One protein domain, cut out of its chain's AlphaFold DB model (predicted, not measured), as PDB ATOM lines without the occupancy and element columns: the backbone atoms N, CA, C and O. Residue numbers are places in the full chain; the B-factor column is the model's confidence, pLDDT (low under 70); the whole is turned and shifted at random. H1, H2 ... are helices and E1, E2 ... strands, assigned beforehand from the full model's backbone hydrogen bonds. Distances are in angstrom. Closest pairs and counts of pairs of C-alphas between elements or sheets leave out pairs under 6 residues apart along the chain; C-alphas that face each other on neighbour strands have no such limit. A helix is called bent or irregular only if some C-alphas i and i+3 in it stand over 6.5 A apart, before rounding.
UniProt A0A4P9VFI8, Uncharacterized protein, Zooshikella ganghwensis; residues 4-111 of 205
ATOM      1  N   ASN A   4     -40.704  16.003 -28.962       92.31
ATOM      2  CA  ASN A   4     -39.707  15.032 -28.518       92.31
ATOM      3  C   ASN A   4     -40.345  13.980 -27.602       92.31
ATOM      4  O   ASN A   4     -41.338  14.256 -26.929       92.31
ATOM      5  N   ALA A   5     -39.753  12.795 -27.576       96.56
ATOM      6  CA  ALA A   5     -40.146  11.644 -26.781       96.56
ATOM      7  C   ALA A   5     -38.902  10.821 -26.425       96.56
ATOM      8  O   ALA A   5     -37.935  10.817 -27.183       96.56
ATOM      9  N   TYR A   6     -38.938  10.090 -25.315       96.75
ATOM     10  CA  TYR A   6     -37.951   9.050 -25.040       96.75
ATOM     11  C   TYR A   6     -38.086   7.899 -26.042       96.75
ATOM     12  O   TYR A   6     -39.196   7.527 -26.433       96.75
ATOM     13  N   ASP A   7     -36.953   7.338 -26.444       93.81
ATOM     14  CA  ASP A   7     -36.857   6.164 -27.311       93.81
ATOM     15  C   ASP A   7     -36.026   5.087 -26.610       93.81
ATOM     16  O   ASP A   7     -35.044   5.420 -25.957       93.81
ATOM     17  N   SER A   8     -36.394   3.813 -26.736       88.12
ATOM     18  CA  SER A   8     -35.572   2.643 -26.364       88.12
ATOM     19  C   SER A   8     -35.063   2.557 -24.907       88.12
ATOM     20  O   SER A   8     -34.368   1.613 -24.551       88.12
ATOM     21  N   VAL A   9     -35.439   3.501 -24.041       93.56
ATOM     22  CA  VAL A   9     -35.107   3.537 -22.601       93.56
ATOM     23  C   VAL A   9     -36.317   3.252 -21.719       93.56
ATOM     24  O   VAL A   9     -36.199   3.206 -20.498       93.56
ATOM     25  N   ILE A  10     -37.491   3.083 -22.331       96.50
ATOM     26  CA  ILE A  10     -38.744   2.770 -21.651       96.50
ATOM     27  C   ILE A  10     -39.332   1.512 -22.265       96.50
ATOM     28  O   ILE A  10     -39.622   1.460 -23.460       96.50
ATOM     29  N   GLU A  11     -39.575   0.521 -21.420       96.62
ATOM     30  CA  GLU A  11     -40.235  -0.718 -21.800       96.62
ATOM     31  C   GLU A  11     -41.569  -0.848 -21.071       96.62
ATOM     32  O   GLU A  11     -41.695  -0.572 -19.873       96.62
ATOM     33  N   TRP A  12     -42.586  -1.293 -21.798       97.50
ATOM     34  CA  TRP A  12     -43.954  -1.341 -21.302       97.50
ATOM     35  C   TRP A  12     -44.328  -2.746 -20.851       97.50
ATOM     36  O   TRP A  12     -44.063  -3.719 -21.552       97.50
ATOM     37  N   SER A  13     -45.011  -2.855 -19.712       97.19
ATOM     38  CA  SER A  13     -45.683  -4.089 -19.295       97.19
ATOM     39  C   SER A  13     -47.201  -3.936 -19.379       97.19
ATOM     40  O   SER A  13     -47.713  -2.822 -19.469       97.19
ATOM     41  N   ASN A  14     -47.934  -5.049 -19.323       96.69
ATOM     42  CA  ASN A  14     -49.398  -5.025 -19.190       96.69
ATOM     43  C   ASN A  14     -49.870  -4.876 -17.736       96.69
ATOM     44  O   ASN A  14     -51.070  -4.736 -17.493       96.69
ATOM     45  N   ASN A  15     -48.953  -4.908 -16.769       96.81
ATOM     46  CA  ASN A  15     -49.298  -4.776 -15.364       96.81
ATOM     47  C   ASN A  15     -49.708  -3.337 -15.053       96.81
ATOM     48  O   ASN A  15     -49.216  -2.387 -15.660       96.81
ATOM     49  N   THR A  16     -50.605  -3.173 -14.086       95.06
ATOM     50  CA  THR A  16     -51.174  -1.864 -13.737       95.06
ATOM     51  C   THR A  16     -50.648  -1.311 -12.420       95.06
ATOM     52  O   THR A  16     -50.610  -0.098 -12.269       95.06
ATOM     53  N   SER A  17     -50.241  -2.165 -11.478       91.38
ATOM     54  CA  SER A  17     -49.852  -1.728 -10.127       91.38
ATOM     55  C   SER A  17     -48.693  -2.496  -9.498       91.38
ATOM     56  O   SER A  17     -48.242  -2.126  -8.414       91.38
ATOM     57  N   GLU A  18     -48.227  -3.565 -10.143       95.81
ATOM     58  CA  GLU A  18     -47.216  -4.484  -9.619       95.81
ATOM     59  C   GLU A  18     -46.142  -4.745 -10.672       95.81
ATOM     60  O   GLU A  18     -46.439  -4.826 -11.867       95.81
ATOM     61  N   ILE A  19     -44.894  -4.881 -10.223       96.62
ATOM     62  CA  ILE A  19     -43.765  -5.225 -11.093       96.62
ATOM     63  C   ILE A  19     -44.033  -6.612 -11.707       96.62
ATOM     64  O   ILE A  19     -44.420  -7.516 -10.967       96.62
ATOM     65  N   PRO A  20     -43.881  -6.788 -13.033       95.69
ATOM     66  CA  PRO A  20     -44.050  -8.084 -13.683       95.69
ATOM     67  C   PRO A  20     -43.161  -9.172 -13.087       95.69
ATOM     68  O   PRO A  20     -41.999  -8.928 -12.762       95.69
ATOM     69  N   ASP A  21     -43.693 -10.393 -13.020       94.31
ATOM     70  CA  ASP A  21     -42.904 -11.559 -12.644       94.31
ATOM     71  C   ASP A  21     -41.773 -11.786 -13.649       94.31
ATOM     72  O   ASP A  21     -41.963 -11.762 -14.872       94.31
ATOM     73  N   VAL A  22     -40.587 -12.042 -13.109       91.81
ATOM     74  CA  VAL A  22     -39.389 -12.339 -13.887       91.81
ATOM     75  C   VAL A  22     -39.237 -13.854 -13.988       91.81
ATOM     76  O   VAL A  22     -39.336 -14.573 -12.994       91.81
ATOM     77  N   ASN A  23     -39.006 -14.357 -15.198       89.38
ATOM     78  CA  ASN A  23     -38.799 -15.779 -15.439       89.38
ATOM     79  C   ASN A  23     -37.410 -16.254 -14.966       89.38
ATOM     80  O   ASN A  23     -36.542 -15.462 -14.607       89.38
ATOM     81  N   GLU A  24     -37.171 -17.567 -15.017       87.06
ATOM     82  CA  GLU A  24     -35.905 -18.187 -14.582       87.06
ATOM     83  C   GLU A  24     -34.662 -17.667 -15.325       87.06
ATOM     84  O   GLU A  24     -33.546 -17.778 -14.825       87.06
ATOM     85  N   SER A  25     -34.844 -17.099 -16.519       86.50
ATOM     86  CA  SER A  25     -33.768 -16.523 -17.331       86.50
ATOM     87  C   SER A  25     -33.546 -15.029 -17.063       86.50
ATOM     88  O   SER A  25     -32.680 -14.435 -17.700       86.50
ATOM     89  N   GLY A  26     -34.320 -14.408 -16.165       83.19
ATOM     90  CA  GLY A  26     -34.212 -12.984 -15.843       83.19
ATOM     91  C   GLY A  26     -35.056 -12.045 -16.717       83.19
ATOM     92  O   GLY A  26     -34.854 -10.837 -16.650       83.19
ATOM     93  N   TRP A  27     -35.995 -12.561 -17.518       87.94
ATOM     94  CA  TRP A  27     -36.806 -11.768 -18.457       87.94
ATOM     95  C   TRP A  27     -38.247 -11.639 -17.970       87.94
ATOM     96  O   TRP A  27     -38.788 -12.564 -17.364       87.94
ATOM     97  N   TRP A  28     -38.899 -10.532 -18.309       93.94
ATOM     98  CA  TRP A  28     -40.335 -10.328 -18.120       93.94
ATOM     99  C   TRP A  28     -41.047 -10.183 -19.466       93.94
ATOM    100  O   TRP A  28     -40.430  -9.954 -20.508       93.94
ATOM    101  N   VAL A  29     -42.372 -10.326 -19.447       93.38
ATOM    102  CA  VAL A  29     -43.208 -10.170 -20.642       93.38
ATOM    103  C   VAL A  29     -43.441  -8.683 -20.916       93.38
ATOM    104  O   VAL A  29     -44.022  -7.976 -20.088       93.38
ATOM    105  N   ARG A  30     -43.004  -8.220 -22.091       95.31
ATOM    106  CA  ARG A  30     -43.283  -6.870 -22.601       95.31
ATOM    107  C   ARG A  30     -44.688  -6.797 -23.195       95.31
ATOM    108  O   ARG A  30     -45.262  -7.803 -23.602       95.31
ATOM    109  N   SER A  31     -45.262  -5.603 -23.195       96.50
ATOM    110  CA  SER A  31     -46.594  -5.357 -23.734       96.50
ATOM    111  C   SER A  31     -46.585  -5.386 -25.262       96.50
ATOM    112  O   SER A  31     -45.766  -4.728 -25.893       96.50
ATOM    113  N   ASP A  32     -47.563  -6.081 -25.842       96.12
ATOM    114  CA  ASP A  32     -47.867  -6.044 -27.280       96.12
ATOM    115  C   ASP A  32     -49.029  -5.102 -27.628       96.12
ATOM    116  O   ASP A  32     -49.434  -4.987 -28.786       96.12
ATOM    117  N   SER A  33     -49.614  -4.439 -26.628       95.38
ATOM    118  CA  SER A  33     -50.813  -3.623 -26.800       95.38
ATOM    119  C   SER A  33     -50.546  -2.167 -26.458       95.38
ATOM    120  O   SER A  33     -50.214  -1.850 -25.316       95.38
ATOM    121  N   ILE A  34     -50.786  -1.284 -27.428       97.25
ATOM    122  CA  ILE A  34     -50.740   0.166 -27.223       97.25
ATOM    123  C   ILE A  34     -51.693   0.529 -26.074       97.25
ATOM    124  O   ILE A  34     -52.889   0.237 -26.182       97.25
ATOM    125  N   PRO A  35     -51.218   1.174 -24.996       97.25
ATOM    126  CA  PRO A  35     -52.085   1.536 -23.887       97.25
ATOM    127  C   PRO A  35     -53.065   2.651 -24.285       97.25
ATOM    128  O   PRO A  35     -52.772   3.510 -25.127       97.25
ATOM    129  N   ASP A  36     -54.258   2.625 -23.695       97.06
ATOM    130  CA  ASP A  36     -55.319   3.597 -23.941       97.06
ATOM    131  C   ASP A  36     -55.247   4.794 -22.991       97.06
ATOM    132  O   ASP A  36     -54.604   4.777 -21.948       97.06
ATOM    133  N   ARG A  37     -55.932   5.883 -23.348       97.00
ATOM    134  CA  ARG A  37     -55.998   7.068 -22.489       97.00
ATOM    135  C   ARG A  37     -56.667   6.723 -21.154       97.00
ATOM    136  O   ARG A  37     -57.769   6.179 -21.151       97.00
ATOM    137  N   ARG A  38     -56.061   7.178 -20.051       96.50
ATOM    138  CA  ARG A  38     -56.376   6.852 -18.644       96.50
ATOM    139  C   ARG A  38     -55.990   5.442 -18.208       96.50
ATOM    140  O   ARG A  38     -56.264   5.090 -17.063       96.50
ATOM    141  N   ASP A  39     -55.362   4.648 -19.071       97.81
ATOM    142  CA  ASP A  39     -54.785   3.393 -18.619       97.81
ATOM    143  C   ASP A  39     -53.661   3.671 -17.629       97.81
ATOM    144  O   ASP A  39     -52.825   4.554 -17.832       97.81
ATOM    145  N   THR A  40     -53.621   2.863 -16.578       98.00
ATOM    146  CA  THR A  40     -52.446   2.746 -15.723       98.00
ATOM    147  C   THR A  40     -51.574   1.610 -16.240       98.00
ATOM    148  O   THR A  40     -52.083   0.540 -16.597       98.00
ATOM    149  N   ARG A  41     -50.263   1.840 -16.297       98.06
ATOM    150  CA  ARG A  41     -49.270   0.836 -16.684       98.06
ATOM    151  C   ARG A  41     -48.058   0.905 -15.775       98.06
ATOM    152  O   ARG A  41     -47.690   1.971 -15.290       98.06
ATOM    153  N   VAL A  42     -47.427  -0.243 -15.596       98.25
ATOM    154  CA  VAL A  42     -46.103  -0.360 -15.002       98.25
ATOM    155  C   VAL A  42     -45.081  -0.398 -16.130       98.25
ATOM    156  O   VAL A  42     -45.167  -1.248 -17.022       98.25
ATOM    157  N   ILE A  43     -44.135   0.533 -16.100       98.06
ATOM    158  CA  ILE A  43     -43.056   0.648 -17.080       98.06
ATOM    159  C   ILE A  43     -41.707   0.420 -16.408       98.06
ATOM    160  O   ILE A  43     -41.503   0.793 -15.250       98.06
ATOM    161  N   TYR A  44     -40.797  -0.186 -17.156       97.38
ATOM    162  CA  TYR A  44     -39.385  -0.251 -16.826       97.38
ATOM    163  C   TYR A  44     -38.686   0.913 -17.517       97.38
ATOM    164  O   TYR A  44     -38.895   1.122 -18.712       97.38
ATOM    165  N   VAL A  45     -37.871   1.664 -16.783       96.88
ATOM    166  CA  VAL A  45     -37.070   2.755 -17.344       96.88
ATOM    167  C   VAL A  45     -35.593   2.534 -17.054       96.88
ATOM    168  O   VAL A  45     -35.225   2.118 -15.953       96.88
ATOM    169  N   SER A  46     -34.747   2.830 -18.034       94.62
ATOM    170  CA  SER A  46     -33.288   2.788 -17.938       94.62
ATOM    171  C   SER A  46     -32.682   4.144 -18.305       94.62
ATOM    172  O   SER A  46     -33.370   5.077 -18.719       94.62
ATOM    173  N   HIS A  47     -31.375   4.293 -18.098       88.38
ATOM    174  CA  HIS A  47     -30.675   5.504 -18.512       88.38
ATOM    175  C   HIS A  47     -30.603   5.605 -20.048       88.38
ATOM    176  O   HIS A  47     -30.248   4.611 -20.685       88.38
ATOM    177  N   PRO A  48     -30.770   6.808 -20.634       90.19
ATOM    178  CA  PRO A  48     -31.061   8.098 -19.986       90.19
ATOM    179  C   PRO A  48     -32.559   8.364 -19.748       90.19
ATOM    180  O   PRO A  48     -33.343   8.426 -20.688       90.19
ATOM    181  N   PHE A  49     -32.935   8.630 -18.493       92.88
ATOM    182  CA  PHE A  49     -34.277   9.068 -18.088       92.88
ATOM    183  C   PHE A  49     -34.166   9.983 -16.862       92.88
ATOM    184  O   PHE A  49     -33.402   9.676 -15.944       92.88
ATOM    185  N   ASN A  50     -34.880  11.112 -16.846       92.06
ATOM    186  CA  ASN A  50     -34.662  12.160 -15.839       92.06
ATOM    187  C   ASN A  50     -35.933  12.923 -15.421       92.06
ATOM    188  O   ASN A  50     -35.832  14.083 -15.027       92.06
ATOM    189  N   GLU A  51     -37.096  12.282 -15.513       95.25
ATOM    190  CA  GLU A  51     -38.391  12.854 -15.115       95.25
ATOM    191  C   GLU A  51     -38.720  12.541 -13.643       95.25
ATOM    192  O   GLU A  51     -38.318  11.502 -13.103       95.25
ATOM    193  N   GLU A  52     -39.502  13.408 -13.001       95.44
ATOM    194  CA  GLU A  52     -39.927  13.276 -11.604       95.44
ATOM    195  C   GLU A  52     -41.391  12.821 -11.442       95.44
ATOM    196  O   GLU A  52     -42.245  12.955 -12.323       95.44
ATOM    197  N   VAL A  53     -41.727  12.288 -10.260       97.31
ATOM    198  CA  VAL A  53     -43.114  11.918  -9.930       97.31
ATOM    199  C   VAL A  53     -44.036  13.130 -10.078       97.31
ATOM    200  O   VAL A  53     -43.818  14.176  -9.472       97.31
ATOM    201  N   GLY A  54     -45.122  12.957 -10.828       96.62
ATOM    202  CA  GLY A  54     -46.066  14.019 -11.152       96.62
ATOM    203  C   GLY A  54     -45.762  14.765 -12.453       96.62
ATOM    204  O   GLY A  54     -46.634  15.515 -12.897       96.62
ATOM    205  N   GLU A  55     -44.606  14.545 -13.081       96.00
ATOM    206  CA  GLU A  55     -44.286  15.086 -14.403       96.00
ATOM    207  C   GLU A  55     -44.865  14.218 -15.523       96.00
ATOM    208  O   GLU A  55     -45.101  13.013 -15.359       96.00
ATOM    209  N   SER A  56     -45.133  14.871 -16.657       97.25
ATOM    210  CA  SER A  56     -45.617  14.220 -17.869       97.25
ATOM    211  C   SER A  56     -44.535  14.232 -18.934       97.25
ATOM    212  O   SER A  56     -44.018  15.294 -19.273       97.25
ATOM    213  N   PHE A  57     -44.307  13.085 -19.558       97.50
ATOM    214  CA  PHE A  57     -43.307  12.897 -20.599       97.50
ATOM    215  C   PHE A  57     -43.917  12.180 -21.804       97.50
ATOM    216  O   PHE A  57     -44.978  11.555 -21.717       97.50
ATOM    217  N   TRP A  58     -43.250  12.284 -22.949       97.94
ATOM    218  CA  TRP A  58     -43.572  11.492 -24.131       97.94
ATOM    219  C   TRP A  58     -42.585  10.340 -24.270       97.94
ATOM    220  O   TRP A  58     -41.405  10.493 -23.975       97.94
ATOM    221  N   THR A  59     -43.052   9.209 -24.781       97.94
ATOM    222  CA  THR A  59     -42.208   8.067 -25.145       97.94
ATOM    223  C   THR A  59     -42.732   7.390 -26.399       97.94
ATOM    224  O   THR A  59     -43.941   7.377 -26.648       97.94
ATOM    225  N   LEU A  60     -41.833   6.811 -27.187       97.94
ATOM    226  CA  LEU A  60     -42.188   5.873 -28.240       97.94
ATOM    227  C   LEU A  60     -42.546   4.526 -27.595       97.94
ATOM    228  O   LEU A  60     -41.743   3.933 -26.881       97.94
ATOM    229  N   PHE A  61     -43.776   4.072 -27.803       98.00
ATOM    230  CA  PHE A  61     -44.210   2.714 -27.506       98.00
ATOM    231  C   PHE A  61     -43.897   1.825 -28.708       98.00
ATOM    232  O   PHE A  61     -44.387   2.083 -29.812       98.00
ATOM    233  N   LEU A  62     -43.140   0.763 -28.450       96.94
ATOM    234  CA  LEU A  62     -42.886  -0.343 -29.366       96.94
ATOM    235  C   LEU A  62     -43.516  -1.618 -28.776       96.94
ATOM    236  O   LEU A  62     -43.351  -1.845 -27.572       96.94
ATOM    237  N   PRO A  63     -44.209  -2.450 -29.576       96.31
ATOM    238  CA  PRO A  63     -44.627  -3.782 -29.138       96.31
ATOM    239  C   PRO A  63     -43.424  -4.685 -28.830       96.31
ATOM    240  O   PRO A  63     -42.272  -4.319 -29.082       96.31
ATOM    241  N   ALA A  64     -43.671  -5.867 -28.259       94.06
ATOM    242  CA  ALA A  64     -42.619  -6.644 -27.615       94.06
ATOM    243  C   ALA A  64     -41.469  -7.005 -28.565       94.06
ATOM    244  O   ALA A  64     -40.312  -6.895 -28.162       94.06
ATOM    245  N   ASN A  65     -41.741  -7.387 -29.815       94.75
ATOM    246  CA  ASN A  65     -40.674  -7.833 -30.711       94.75
ATOM    247  C   ASN A  65     -39.843  -6.666 -31.253       94.75
ATOM    248  O   ASN A  65     -38.611  -6.732 -31.223       94.75
ATOM    249  N   ALA A  66     -40.492  -5.583 -31.680       94.81
ATOM    250  CA  ALA A  66     -39.835  -4.368 -32.144       94.81
ATOM    251  C   ALA A  66     -39.090  -3.654 -31.012       94.81
ATOM    252  O   ALA A  66     -38.051  -3.055 -31.261       94.81
ATOM    253  N   SER A  67     -39.553  -3.752 -29.763       93.19
ATOM    254  CA  SER A  67     -38.808  -3.209 -28.619       93.19
ATOM    255  C   SER A  67     -37.462  -3.910 -28.391       93.19
ATOM    256  O   SER A  67     -36.559  -3.315 -27.817       93.19
ATOM    257  N   ILE A  68     -37.319  -5.163 -28.844       90.31
ATOM    258  CA  ILE A  68     -36.097  -5.965 -28.673       90.31
ATOM    259  C   ILE A  68     -35.206  -5.886 -29.914       90.31
ATOM    260  O   ILE A  68     -33.996  -5.742 -29.787       90.31
ATOM    261  N   ASN A  69     -35.798  -6.016 -31.104       91.06
ATOM    262  CA  ASN A  69     -35.060  -6.198 -32.360       91.06
ATOM    263  C   ASN A  69     -35.295  -5.058 -33.371       91.06
ATOM    264  O   ASN A  69     -34.779  -5.085 -34.485       91.06
ATOM    265  N   GLY A  70     -36.084  -4.048 -33.004       92.38
ATOM    266  CA  GLY A  70     -36.431  -2.927 -33.873       92.38
ATOM    267  C   GLY A  70     -37.438  -3.276 -34.973       92.38
ATOM    268  O   GLY A  70     -37.790  -4.431 -35.225       92.38
ATOM    269  N   TRP A  71     -37.896  -2.240 -35.677       95.62
ATOM    270  CA  TRP A  71     -38.794  -2.390 -36.829       95.62
ATOM    271  C   TRP A  71     -38.127  -3.006 -38.064       95.62
ATOM    272  O   TRP A  71     -38.840  -3.424 -38.970       95.62
ATOM    273  N   GLY A  72     -36.792  -3.066 -38.122       93.00
ATOM    274  CA  GLY A  72     -36.080  -3.729 -39.221       93.00
ATOM    275  C   GLY A  72     -36.421  -5.220 -39.303       93.00
ATOM    276  O   GLY A  72     -36.726  -5.722 -40.384       93.00
ATOM    277  N   ASP A  73     -36.465  -5.888 -38.146       94.25
ATOM    278  CA  ASP A  73     -36.800  -7.312 -38.040       94.25
ATOM    279  C   ASP A  73     -38.314  -7.558 -37.903       94.25
ATOM    280  O   ASP A  73     -38.817  -8.596 -38.338       94.25
ATOM    281  N   PHE A  74     -39.053  -6.595 -37.337       95.75
ATOM    282  CA  PHE A  74     -40.503  -6.681 -37.104       95.75
ATOM    283  C   PHE A  74     -41.262  -5.486 -37.711       95.75
ATOM    284  O   PHE A  74     -41.853  -4.675 -36.988       95.75
ATOM    285  N   PRO A  75     -41.267  -5.333 -39.049       94.88
ATOM    286  CA  PRO A  75     -41.842  -4.157 -39.704       94.88
ATOM    287  C   PRO A  75     -43.373  -4.077 -39.611       94.88
ATOM    288  O   PRO A  75     -43.941  -2.988 -39.690       94.88
ATOM    289  N   ASP A  76     -44.071  -5.195 -39.387       94.44
ATOM    290  CA  ASP A  76     -45.523  -5.202 -39.167       94.44
ATOM    291  C   ASP A  76     -45.927  -4.554 -37.826       94.44
ATOM    292  O   ASP A  76     -47.099  -4.229 -37.611       94.44
ATOM    293  N   GLU A  77     -44.967  -4.336 -36.923       96.44
ATOM    294  CA  GLU A  77     -45.172  -3.654 -35.645       96.44
ATOM    295  C   GLU A  77     -45.049  -2.125 -35.736       96.44
ATOM    296  O   GLU A  77     -45.428  -1.435 -34.785       96.44
ATOM    297  N   ILE A  78     -44.639  -1.565 -36.886       96.62
ATOM    298  CA  ILE A  78     -44.641  -0.107 -37.131       96.62
ATOM    299  C   ILE A  78     -46.038   0.474 -36.874       96.62
ATOM    300  O   ILE A  78     -46.206   1.437 -36.128       96.62
ATOM    301  N   GLU A  79     -47.072  -0.146 -37.444       94.81
ATOM    302  CA  GLU A  79     -48.454   0.328 -37.299       94.81
ATOM    303  C   GLU A  79     -49.065   0.029 -35.921       94.81
ATOM    304  O   GLU A  79     -50.087   0.611 -35.551       94.81
ATOM    305  N   LYS A  80     -48.433  -0.864 -35.153       96.06
ATOM    306  CA  LYS A  80     -48.784  -1.193 -33.763       96.06
ATOM    307  C   LYS A  80     -47.993  -0.352 -32.755       96.06
ATOM    308  O   LYS A  80     -48.125  -0.557 -31.553       96.06
ATOM    309  N   SER A  81     -47.186   0.588 -33.234       97.50
ATOM    310  CA  SER A  81     -46.414   1.508 -32.408       97.50
ATOM    311  C   SER A  81     -47.133   2.852 -32.264       97.50
ATOM    312  O   SER A  81     -48.012   3.215 -33.058       97.50
ATOM    313  N   ALA A  82     -46.781   3.614 -31.231       97.75
ATOM    314  CA  ALA A  82     -47.394   4.915 -30.969       97.75
ATOM    315  C   ALA A  82     -46.491   5.809 -30.124       97.75
ATOM    316  O   ALA A  82     -45.713   5.325 -29.313       97.75
ATOM    317  N   PHE A  83     -46.666   7.121 -30.234       98.00
ATOM    318  CA  PHE A  83     -46.154   8.043 -29.228       98.00
ATOM    319  C   PHE A  83     -47.164   8.148 -28.095       98.00
ATOM    320  O   PHE A  83     -48.338   8.449 -28.327       98.00
ATOM    321  N   ILE A  84     -46.712   7.895 -26.874       98.25
ATOM    322  CA  ILE A  84     -47.539   7.903 -25.672       98.25
ATOM    323  C   ILE A  84     -47.095   9.048 -24.783       98.25
ATOM    324  O   ILE A  84     -45.912   9.165 -24.468       98.25
ATOM    325  N   LYS A  85     -48.053   9.875 -24.365       98.19
ATOM    326  CA  LYS A  85     -47.844  10.832 -23.287       98.19
ATOM    327  C   LYS A  85     -48.281  10.186 -21.987       98.19
ATOM    328  O   LYS A  85     -49.446   9.810 -21.855       98.19
ATOM    329  N   ALA A  86     -47.370  10.075 -21.038       98.31
ATOM    330  CA  ALA A  86     -47.619   9.444 -19.754       98.31
ATOM    331  C   ALA A  86     -47.211  10.373 -18.613       98.31
ATOM    332  O   ALA A  86     -46.337  11.221 -18.778       98.31
ATOM    333  N   LYS A  87     -47.856  10.203 -17.463       98.44
ATOM    334  CA  LYS A  87     -47.552  10.912 -16.226       98.44
ATOM    335  C   LYS A  87     -47.115   9.928 -15.157       98.44
ATOM    336  O   LYS A  87     -47.779   8.909 -14.960       98.44
ATOM    337  N   ILE A  88     -46.036  10.237 -14.443       98.31
ATOM    338  CA  ILE A  88     -45.540   9.374 -13.366       98.31
ATOM    339  C   ILE A  88     -46.449   9.500 -12.142       98.31
ATOM    340  O   ILE A  88     -46.552  10.573 -11.547       98.31
ATOM    341  N   ASN A  89     -47.071   8.391 -11.736       97.31
ATOM    342  CA  ASN A  89     -47.910   8.329 -10.539       97.31
ATOM    343  C   ASN A  89     -47.088   7.991  -9.294       97.31
ATOM    344  O   ASN A  89     -47.231   8.643  -8.259       97.31
ATOM    345  N   LYS A  90     -46.235   6.965  -9.381       97.06
ATOM    346  CA  LYS A  90     -45.353   6.539  -8.284       97.06
ATOM    347  C   LYS A  90     -44.170   5.722  -8.791       97.06
ATOM    348  O   LYS A  90     -44.234   5.080  -9.837       97.06
ATOM    349  N   VAL A  91     -43.123   5.688  -7.974       97.50
ATOM    350  CA  VAL A  91     -41.986   4.774  -8.120       97.50
ATOM    351  C   VAL A  91     -42.313   3.478  -7.374       97.50
ATOM    352  O   VAL A  91     -42.640   3.520  -6.188       97.50
ATOM    353  N   LEU A  92     -42.253   2.339  -8.064       97.44
ATOM    354  CA  LEU A  92     -42.435   1.006  -7.475       97.44
ATOM    355  C   LEU A  92     -41.105   0.427  -6.987       97.44
ATOM    356  O   LEU A  92     -41.033  -0.130  -5.895       97.44
ATOM    357  N   GLU A  93     -40.050   0.594  -7.783       96.69
ATOM    358  CA  GLU A  93     -38.685   0.210  -7.435       96.69
ATOM    359  C   GLU A  93     -37.686   1.172  -8.085       96.69
ATOM    360  O   GLU A  93     -37.916   1.659  -9.190       96.69
ATOM    361  N   TYR A  94     -36.568   1.421  -7.403       95.12
ATOM    362  CA  TYR A  94     -35.442   2.195  -7.916       95.12
ATOM    363  C   TYR A  94     -34.121   1.482  -7.602       95.12
ATOM    364  O   TYR A  94     -33.888   1.068  -6.460       95.12
ATOM    365  N   ARG A  95     -33.262   1.352  -8.614       93.94
ATOM    366  CA  ARG A  95     -31.910   0.776  -8.557       93.94
ATOM    367  C   ARG A  95     -30.930   1.684  -9.300       93.94
ATOM    368  O   ARG A  95     -31.333   2.613  -9.988       93.94
ATOM    369  N   ASP A  96     -29.639   1.374  -9.207       88.75
ATOM    370  CA  ASP A  96     -28.568   2.205  -9.776       88.75
ATOM    371  C   ASP A  96     -28.666   2.410 -11.301       88.75
ATOM    372  O   ASP A  96     -28.181   3.415 -11.814       88.75
ATOM    373  N   HIS A  97     -29.290   1.479 -12.032       89.50
ATOM    374  CA  HIS A  97     -29.351   1.505 -13.501       89.50
ATOM    375  C   HIS A  97     -30.765   1.448 -14.085       89.50
ATOM    376  O   HIS A  97     -30.917   1.515 -15.305       89.50
ATOM    377  N   TYR A  98     -31.791   1.311 -13.244       94.88
ATOM    378  CA  TYR A  98     -33.175   1.238 -13.697       94.88
ATOM    379  C   TYR A  98     -34.169   1.601 -12.600       94.88
ATOM    380  O   TYR A  98     -33.861   1.557 -11.406       94.88
ATOM    381  N   ALA A  99     -35.399   1.882 -13.014       96.88
ATOM    382  CA  ALA A  99     -36.537   2.000 -12.120       96.88
ATOM    383  C   ALA A  99     -37.778   1.334 -12.718       96.88
ATOM    384  O   ALA A  99     -37.945   1.259 -13.935       96.88
ATOM    385  N   TRP A 100     -38.664   0.880 -11.839       97.88
ATOM    386  CA  TRP A 100     -40.023   0.496 -12.195       97.88
ATOM    387  C   TRP A 100     -40.973   1.591 -11.738       97.88
ATOM    388  O   TRP A 100     -41.001   1.947 -10.556       97.88
ATOM    389  N   LEU A 101     -41.761   2.110 -12.669       98.19
ATOM    390  CA  LEU A 101     -42.667   3.227 -12.436       98.19
ATOM    391  C   LEU A 101     -44.099   2.803 -12.742       98.19
ATOM    392  O   LEU A 101     -44.347   2.110 -13.724       98.19
ATOM    393  N   GLU A 102     -45.048   3.256 -11.931       98.38
ATOM    394  CA  GLU A 102     -46.454   3.275 -12.326       98.38
ATOM    395  C   GLU A 102     -46.750   4.618 -12.994       98.38
ATOM    396  O   GLU A 102     -46.453   5.680 -12.431       98.38
ATOM    397  N   VAL A 103     -47.357   4.572 -14.176       98.50
ATOM    398  CA  VAL A 103     -47.720   5.750 -14.963       98.50
ATOM    399  C   VAL A 103     -49.187   5.714 -15.377       98.50
ATOM    400  O   VAL A 103     -49.757   4.642 -15.585       98.50
ATOM    401  N   GLU A 104     -49.792   6.888 -15.533       98.50
ATOM    402  CA  GLU A 104     -51.091   7.064 -16.187       98.50
ATOM    403  C   GLU A 104     -50.891   7.615 -17.601       98.50
ATOM    404  O   GLU A 104     -50.161   8.587 -17.804       98.50
ATOM    405  N   VAL A 105     -51.559   7.020 -18.587       98.56
ATOM    406  CA  VAL A 105     -51.536   7.505 -19.970       98.56
ATOM    407  C   VAL A 105     -52.449   8.719 -20.125       98.56
ATOM    408  O   VAL A 105     -53.675   8.627 -20.025       98.56
ATOM    409  N   GLU A 106     -51.860   9.869 -20.443       98.44
ATOM    410  CA  GLU A 106     -52.584  11.120 -20.669       98.44
ATOM    411  C   GLU A 106     -53.111  11.241 -22.103       98.44
ATOM    412  O   GLU A 106     -54.221  11.751 -22.314       98.44
ATOM    413  N   ASP A 107     -52.314  10.797 -23.079       97.31
ATOM    414  CA  ASP A 107     -52.620  10.881 -24.508       97.31
ATOM    415  C   ASP A 107     -51.857   9.823 -25.321       97.31
ATOM    416  O   ASP A 107     -50.831   9.299 -24.881       97.31
ATOM    417  N   LYS A 108     -52.349   9.536 -26.529       96.06
ATOM    418  CA  LYS A 108     -51.681   8.652 -27.487       96.06
ATOM    419  C   LYS A 108     -51.809   9.163 -28.916       96.06
ATOM    420  O   LYS A 108     -52.878   9.594 -29.353       96.06
ATOM    421  N   LEU A 109     -50.724   9.046 -29.668       96.69
ATOM    422  CA  LEU A 109     -50.645   9.384 -31.082       96.69
ATOM    423  C   LEU A 109     -50.146   8.165 -31.852       96.69
ATOM    424  O   LEU A 109     -48.972   7.809 -31.792       96.69
ATOM    425  N   LEU A 110     -51.064   7.517 -32.568       96.56
ATOM    426  CA  LEU A 110     -50.744   6.368 -33.410       96.56
ATOM    427  C   LEU A 110     -49.862   6.808 -34.578       96.56
ATOM    428  O   LEU A 110     -50.150   7.835 -35.199       96.56
ATOM    429  N   ILE A 111     -48.856   6.000 -34.925       95.38
ATOM    430  CA  ILE A 111     -47.954   6.268 -36.057       95.38
ATOM    431  C   ILE A 111     -48.744   6.542 -37.348       95.38
ATOM    432  O   ILE A 111     -48.504   7.543 -38.026       95.38
TER     433      ILE A 111
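AT A GLANCE: This is residues 4 to 111 of the 205 residues of an uncharacterized protein of Zooshikella ganghwensis (UniProt A0A4P9VFI8). One antiparallel sheet, E2 E3 E6 E5 E4, folds back on itself into two leaves, E2 E3 facing E5 E4, with E6 as the hinge; E1 runs beside E4, and H1 only grazes the sheet. Residues 22 to 27 of the long E2 to E3 link stick out. The 108 printed residues, mostly strand by class, hold E1 E2 E3 E4 H1 E5 E6 in chain order; the whole is compact, radius of gyration of the C-alphas 13.0 A, spanning 35 by 33 by 23 A.

IN THESE COORDINATES: Find C-alpha 4 at (-39.707, 15.032, -28.518), where E1, residues 4 to 6, begins. E2 is residues 10 to 12; E3, 40 to 46, runs 19.3 A; E4, 56 to 61, runs 15.1 A. H1, 64 to 73, is irregular: C-alphas 68 and 71 are 9.3 A apart. E5, 82 to 94, runs 26.1 A and bends by 87 degrees at residue 90; E6, 98 to 110, runs 26.9 A, bends by 87 degrees at residue 106 and ends at C-alpha 110, (-50.744, 6.368, -33.410).

HOW THE PARTS SIT: Look across the strongly twisted sheet: in hairpin E2 and E3, N 11 and O 44 are 2.9 A apart; between E3 and E6, N 43 and O 101, 2.9 A; in hairpin E6 and E5, N 85 and O 107, 2.9 A; between E5 and E4, N 59 and O 84, 2.9 A. The closest C-alphas of edge strands E2 and E4 are Ile 10 and Thr 59, 7.2 A. E1 pairs with no named strand; its closest C-alpha to E4 is Ala 5 to Trp 58, 4.3 A. H1 grazes the sheet with residues 64 to 68, the closest C-alphas of H1 and E2 being Ser 67 and Glu 11, 7.4 A; 2 of its 6 O i to N i+4 pairs and 1 of 7 O i to N i+3 pairs are within hydrogen-bond range.

THE WHOLE: The C-alphas farthest apart, Asn 4 and Glu 24, are 36.2 A apart. The printed part has no cut; the long link is E2 to E3, and no printed residue is under 70 in pLDDT.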